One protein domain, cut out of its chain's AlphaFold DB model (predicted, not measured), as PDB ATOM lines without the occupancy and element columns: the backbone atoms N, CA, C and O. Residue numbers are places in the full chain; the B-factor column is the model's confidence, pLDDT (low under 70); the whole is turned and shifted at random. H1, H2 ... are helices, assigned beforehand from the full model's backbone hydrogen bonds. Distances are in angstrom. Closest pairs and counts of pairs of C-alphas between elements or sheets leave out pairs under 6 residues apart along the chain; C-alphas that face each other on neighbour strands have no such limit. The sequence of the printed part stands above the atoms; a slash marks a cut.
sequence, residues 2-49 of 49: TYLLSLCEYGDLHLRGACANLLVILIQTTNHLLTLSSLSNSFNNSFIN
ATOM      1  N   THR A   2     -14.697 -17.717  27.462       72.50
ATOM      2  CA  THR A   2     -14.167 -16.528  26.756       72.50
ATOM      3  C   THR A   2     -12.635 -16.498  26.657       72.50
ATOM      4  O   THR A   2     -12.101 -16.290  25.577       72.50
ATOM      5  N   TYR A   3     -11.930 -16.821  27.747       75.69
ATOM      6  CA  TYR A   3     -10.462 -16.941  27.760       75.69
ATOM      7  C   TYR A   3      -9.935 -18.085  26.870       75.69
ATOM      8  O   TYR A   3      -8.880 -17.981  26.248       75.69
ATOM      9  N   LEU A   4     -10.698 -19.178  26.774       70.62
ATOM     10  CA  LEU A   4     -10.359 -20.318  25.924       70.62
ATOM     11  C   LEU A   4     -10.558 -19.955  24.443       70.62
ATOM     12  O   LEU A   4      -9.702 -20.246  23.624       70.62
ATOM     13  N   LEU A   5     -11.642 -19.242  24.117       72.25
ATOM     14  CA  LEU A   5     -11.904 -18.731  22.770       72.25
ATOM     15  C   LEU A   5     -10.811 -17.769  22.289       72.25
ATOM     16  O   LEU A   5     -10.348 -17.917  21.164       72.25
ATOM     17  N   SER A   6     -10.320 -16.866  23.142       76.31
ATOM     18  CA  SER A   6      -9.183 -16.011  22.776       76.31
ATOM     19  C   SER A   6      -7.899 -16.813  22.520       76.31
ATOM     20  O   SER A   6      -7.150 -16.501  21.600       76.31
ATOM     21  N   LEU A   7      -7.653 -17.891  23.271       74.31
ATOM     22  CA  LEU A   7      -6.516 -18.791  23.020       74.31
ATOM     23  C   LEU A   7      -6.689 -19.608  21.726       74.31
ATOM     24  O   LEU A   7      -5.713 -19.845  21.022       74.31
ATOM     25  N   CYS A   8      -7.918 -20.008  21.390       74.06
ATOM     26  CA  CYS A   8      -8.274 -20.657  20.122       74.06
ATOM     27  C   CYS A   8      -8.107 -19.725  18.901       74.06
ATOM     28  O   CYS A   8      -7.885 -20.207  17.791       74.06
ATOM     29  N   GLU A   9      -8.306 -18.417  19.065       75.56
ATOM     30  CA  GLU A   9      -8.349 -17.454  17.955       75.56
ATOM     31  C   GLU A   9      -6.966 -16.864  17.647       75.56
ATOM     32  O   GLU A   9      -6.590 -16.752  16.481       75.56
ATOM     33  N   TYR A  10      -6.174 -16.579  18.686       78.44
ATOM     34  CA  TYR A  10      -4.838 -15.979  18.569       78.44
ATOM     35  C   TYR A  10      -3.688 -16.975  18.810       78.44
ATOM     36  O   TYR A  10      -2.520 -16.595  18.788       78.44
ATOM     37  N   GLY A  11      -4.008 -18.246  19.068       72.81
ATOM     38  CA  GLY A  11      -3.036 -19.307  19.317       72.81
ATOM     39  C   GLY A  11      -2.412 -19.908  18.057       72.81
ATOM     40  O   GLY A  11      -3.019 -19.918  16.987       72.81
ATOM     41  N   ASP A  12      -1.219 -20.490  18.210       80.19
ATOM     42  CA  ASP A  12      -0.572 -21.328  17.189       80.19
ATOM     43  C   ASP A  12      -1.476 -22.522  16.799       80.19
ATOM     44  O   ASP A  12      -2.314 -22.961  17.587       80.19
ATOM     45  N   LEU A  13      -1.315 -23.083  15.600       78.31
ATOM     46  CA  LEU A  13      -2.128 -24.156  15.017       78.31
ATOM     47  C   LEU A  13      -2.344 -25.344  15.976       78.31
ATOM     48  O   LEU A  13      -3.456 -25.867  16.074       78.31
ATOM     49  N   HIS A  14      -1.313 -25.725  16.737       78.94
ATOM     50  CA  HIS A  14      -1.399 -26.767  17.769       78.94
ATOM     51  C   HIS A  14      -2.327 -26.384  18.929       78.94
ATOM     52  O   HIS A  14      -3.093 -27.219  19.417       78.94
ATOM     53  N   LEU A  15      -2.298 -25.117  19.344       81.94
ATOM     54  CA  LEU A  15      -3.164 -24.584  20.390       81.94
ATOM     55  C   LEU A  15      -4.611 -24.480  19.900       81.94
ATOM     56  O   LEU A  15      -5.524 -24.823  20.645       81.94
ATOM     57  N   ARG A  16      -4.826 -24.113  18.629       83.88
ATOM     58  CA  ARG A  16      -6.160 -24.091  18.000       83.88
ATOM     59  C   ARG A  16      -6.784 -25.486  17.958       83.88
ATOM     60  O   ARG A  16      -7.943 -25.643  18.333       83.88
ATOM     61  N   GLY A  17      -6.007 -26.505  17.577       84.94
ATOM     62  CA  GLY A  17      -6.447 -27.905  17.578       84.94
ATOM     63  C   GLY A  17      -6.755 -28.439  18.982       84.94
ATOM     64  O   GLY A  17      -7.819 -29.016  19.206       84.94
ATOM     65  N   ALA A  18      -5.873 -28.189  19.955       86.06
ATOM     66  CA  ALA A  18      -6.110 -28.563  21.352       86.06
ATOM     67  C   ALA A  18      -7.352 -27.865  21.933       86.06
ATOM     68  O   ALA A  18      -8.138 -28.474  22.656       86.06
ATOM     69  N   CYS A  19      -7.559 -26.601  21.576       87.38
ATOM     70  CA  CYS A  19      -8.670 -25.791  22.044       87.38
ATOM     71  C   CYS A  19     -10.012 -26.217  21.408       87.38
ATOM     72  O   CYS A  19     -11.016 -26.299  22.114       87.38
ATOM     73  N   ALA A  20     -10.023 -26.618  20.130       84.88
ATOM     74  CA  ALA A  20     -11.180 -27.261  19.501       84.88
ATOM     75  C   ALA A  20     -11.536 -28.599  20.176       84.88
ATOM     76  O   ALA A  20     -12.701 -28.832  20.500       84.88
ATOM     77  N   ASN A  21     -10.542 -29.443  20.472       88.19
ATOM     78  CA  ASN A  21     -10.761 -30.701  21.194       88.19
ATOM     79  C   ASN A  21     -11.322 -30.464  22.603       88.19
ATOM     80  O   ASN A  21     -12.278 -31.123  23.010       88.19
ATOM     81  N   LEU A  22     -10.778 -29.489  23.335       90.31
ATOM     82  CA  LEU A  22     -11.290 -29.101  24.651       90.31
ATOM     83  C   LEU A  22     -12.720 -28.562  24.580       90.31
ATOM     84  O   LEU A  22     -13.522 -28.868  25.460       90.31
ATOM     85  N   LEU A  23     -13.063 -27.797  23.542       88.62
ATOM     86  CA  LEU A  23     -14.417 -27.284  23.349       88.62
ATOM     87  C   LEU A  23     -15.422 -28.419  23.114       88.62
ATOM     88  O   LEU A  23     -16.499 -28.416  23.708       88.62
ATOM     89  N   VAL A  24     -15.060 -29.409  22.295       91.88
ATOM     90  CA  VAL A  24     -15.890 -30.600  22.056       91.88
ATOM     91  C   VAL A  24     -16.111 -31.379  23.352       91.88
ATOM     92  O   VAL A  24     -17.254 -31.704  23.675       91.88
ATOM     93  N   ILE A  25     -15.045 -31.615  24.125       93.31
ATOM     94  CA  ILE A  25     -15.138 -32.283  25.430       93.31
ATOM     95  C   ILE A  25     -16.061 -31.491  26.362       93.31
ATOM     96  O   ILE A  25     -16.964 -32.068  26.956       93.31
ATOM     97  N   LEU A  26     -15.902 -30.166  26.438       92.06
ATOM     98  CA  LEU A  26     -16.722 -29.307  27.295       92.06
ATOM     99  C   LEU A  26     -18.219 -29.414  26.958       92.06
ATOM    100  O   LEU A  26     -19.050 -29.533  27.861       92.06
ATOM    101  N   ILE A  27     -18.568 -29.402  25.668       92.50
ATOM    102  CA  ILE A  27     -19.955 -29.550  25.203       92.50
ATOM    103  C   ILE A  27     -20.494 -30.937  25.566       92.50
ATOM    104  O   ILE A  27     -21.582 -31.044  26.135       92.50
ATOM    105  N   GLN A  28     -19.731 -32.000  25.294       95.44
ATOM    106  CA  GLN A  28     -20.127 -33.366  25.639       95.44
ATOM    107  C   GLN A  28     -20.350 -33.520  27.147       95.44
ATOM    108  O   GLN A  28     -21.407 -33.993  27.562       95.44
ATOM    109  N   THR A  29     -19.414 -33.061  27.982       94.06
ATOM    110  CA  THR A  29     -19.546 -33.117  29.444       94.06
ATOM    111  C   THR A  29     -20.771 -32.343  29.932       94.06
ATOM    112  O   THR A  29     -21.493 -32.830  30.800       94.06
ATOM    113  N   THR A  30     -21.068 -31.183  29.340       94.94
ATOM    114  CA  THR A  30     -22.263 -30.392  29.680       94.94
ATOM    115  C   THR A  30     -23.552 -31.155  29.359       94.94
ATOM    116  O   THR A  30     -24.462 -31.202  30.187       94.94
ATOM    117  N   ASN A  31     -23.615 -31.826  28.204       91.12
ATOM    118  CA  ASN A  31     -24.759 -32.663  27.826       91.12
ATOM    119  C   ASN A  31     -24.934 -33.864  28.765       91.12
ATOM    120  O   ASN A  31     -26.058 -34.186  29.160       91.12
ATOM    121  N   HIS A  32     -23.833 -34.505  29.165       95.62
ATOM    122  CA  HIS A  32     -23.872 -35.587  30.147       95.62
ATOM    123  C   HIS A  32     -24.391 -35.101  31.508       95.62
ATOM    124  O   HIS A  32     -25.242 -35.762  32.099       95.62
ATOM    125  N   LEU A  33     -23.953 -33.930  31.980       95.38
ATOM    126  CA  LEU A  33     -24.423 -33.341  33.238       95.38
ATOM    127  C   LEU A  33     -25.911 -32.970  33.197       95.38
ATOM    128  O   LEU A  33     -26.638 -33.280  34.136       95.38
ATOM    129  N   LEU A  34     -26.382 -32.366  32.102       94.38
ATOM    130  CA  LEU A  34     -27.804 -32.061  31.904       94.38
ATOM    131  C   LEU A  34     -28.662 -33.332  31.907       94.38
ATOM    132  O   LEU A  34     -29.710 -33.365  32.548       94.38
ATOM    133  N   THR A  35     -28.194 -34.390  31.241       92.44
ATOM    134  CA  THR A  35     -28.887 -35.687  31.200       92.44
ATOM    135  C   THR A  35     -28.915 -36.352  32.577       92.44
ATOM    136  O   THR A  35     -29.943 -36.877  32.991       92.44
ATOM    137  N   LEU A  36     -27.816 -36.303  33.332       93.19
ATOM    138  CA  LEU A  36     -27.789 -36.808  34.707       93.19
ATOM    139  C   LEU A  36     -28.710 -36.001  35.627       93.19
ATOM    140  O   LEU A  36     -29.397 -36.580  36.464       93.19
ATOM    141  N   SER A  37     -28.769 -34.679  35.451       91.94
ATOM    142  CA  SER A  37     -29.670 -33.811  36.211       91.94
ATOM    143  C   SER A  37     -31.140 -34.099  35.907       91.94
ATOM    144  O   SER A  37     -31.948 -34.112  36.834       91.94
ATOM    145  N   SER A  38     -31.505 -34.348  34.646       89.44
ATOM    146  CA  SER A  38     -32.882 -34.700  34.281       89.44
ATOM    147  C   SER A  38     -33.263 -36.093  34.783       89.44
ATOM    148  O   SER A  38     -34.367 -36.275  35.293       89.44
ATOM    149  N   LEU A  39     -32.331 -37.051  34.737       89.81
ATOM    150  CA  LEU A  39     -32.510 -38.380  35.320       89.81
ATOM    151  C   LEU A  39     -32.699 -38.293  36.845       89.81
ATOM    152  O   LEU A  39     -33.628 -38.883  37.385       89.81
ATOM    153  N   SER A  40     -31.864 -37.505  37.529       90.56
ATOM    154  CA  SER A  40     -31.955 -37.257  38.973       90.56
ATOM    155  C   SER A  40     -33.285 -36.608  39.359       90.56
ATOM    156  O   SER A  40     -33.928 -37.068  40.300       90.56
ATOM    157  N   ASN A  41     -33.748 -35.610  38.602       82.94
ATOM    158  CA  ASN A  41     -35.066 -35.012  38.818       82.94
ATOM    159  C   ASN A  41     -36.204 -36.008  38.580       82.94
ATOM    160  O   ASN A  41     -37.182 -35.996  39.321       82.94
ATOM    161  N   SER A  42     -36.081 -36.881  37.577       79.62
ATOM    162  CA  SER A  42     -37.063 -37.936  37.319       79.62
ATOM    163  C   SER A  42     -37.162 -38.916  38.494       79.62
ATOM    164  O   SER A  42     -38.260 -39.187  38.973       79.62
ATOM    165  N   PHE A  43     -36.028 -39.372  39.040       88.12
ATOM    166  CA  PHE A  43     -36.009 -40.206  40.249       88.12
ATOM    167  C   PHE A  43     -36.592 -39.490  41.467       88.12
ATOM    168  O   PHE A  43     -37.363 -40.085  42.214       88.12
ATOM    169  N   ASN A  44     -36.256 -38.214  41.659       84.06
ATOM    170  CA  ASN A  44     -36.736 -37.447  42.803       84.06
ATOM    171  C   ASN A  44     -38.261 -37.249  42.742       84.06
ATOM    172  O   ASN A  44     -38.965 -37.475  43.723       84.06
ATOM    173  N   ASN A  45     -38.792 -36.943  41.557       73.50
ATOM    174  CA  ASN A  45     -40.235 -36.873  41.330       73.50
ATOM    175  C   ASN A  45     -40.924 -38.242  41.435       73.50
ATOM    176  O   ASN A  45     -42.087 -38.298  41.812       73.50
ATOM    177  N   SER A  46     -40.219 -39.337  41.135       65.38
ATOM    178  CA  SER A  46     -40.740 -40.699  41.291       65.38
ATOM    179  C   SER A  46     -40.759 -41.205  42.738       65.38
ATOM    180  O   SER A  46     -41.414 -42.209  42.982       65.38
ATOM    181  N   PHE A  47     -40.014 -40.596  43.669       72.56
ATOM    182  CA  PHE A  47     -40.029 -40.969  45.093       72.56
ATOM    183  C   PHE A  47     -41.049 -40.148  45.897       72.56
ATOM    184  O   PHE A  47     -41.564 -40.608  46.911       72.56
ATOM    185  N   ILE A  48     -41.295 -38.909  45.463       65.88
ATOM    186  CA  ILE A  48     -42.240 -37.980  46.101       65.88
ATOM    187  C   ILE A  48     -43.701 -38.305  45.729       65.88
ATOM    188  O   ILE A  48     -44.609 -37.926  46.468       65.88
ATOM    189  N   ASN A  49     -43.919 -39.003  44.611       52.50
ATOM    190  CA  ASN A  49     -45.213 -39.550  44.191       52.50
ATOM    191  C   ASN A  49     -45.333 -41.020  44.611       52.50
ATOM    192  O   ASN A  49     -46.455 -41.447  44.956       52.50
TER     193      ASN A  49
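This is residues 2 to 49 of the 49 residues of the protein "Hypothetical protein" of Rotaria sp. Silwood1 (UniProt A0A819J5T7). One long helix, H2, makes nearly the whole length of the model, and the short helix H1 folds back beside its first turns, so that the two form a lopsided helical hairpin like a hook with a long shaft. Beyond the hook, residues 24 to 49 stand free, of which 24 to 48 belong to H2. The printed part has 48 residues with two named helices, H1 then H2 along the chain, and no named strand; its class is all helix. It is extended, with a radius of gyration of the C-alphas of 17.2 A, and its outline is a rod spanning 55 by 16 by 6 A.

H2, the longest helix, holds residues 13 to 48 and measures 52.6 A from first to last C-alpha. It begins with C-alpha 13 at (-2.128, -24.156, 15.017) and ends with C-alpha 48 at (-42.240, -37.980, 46.101). H1 holds residues 2 to 10, 12.4 A from first to last C-alpha, and begins with C-alpha 2 at (-14.167, -16.528, 26.756).

H2 touches H1 with residues 15 to 20 alone. The closest C-alphas of the two helices are those of Cys 8 and Arg 16, 4.6 A apart. Their lines stand at a shallow tilt of 25 degrees, and they run opposite ways; the two are a helical hairpin. Their centres are 20.8 A apart. In both H1 and H2, every O i to N i+4 pair is within hydrogen-bond range.

The two C-alphas farthest apart are those of Asp 12 and Asn 49, 55.3 A. The printed part has no cut, and the link from H1 to H2, two residues, is tight. It ends at Asn 49, the chain's last residue. The mean pLDDT of the printed part is 83.3; residue 46 and residues 48 to 49 are under 70.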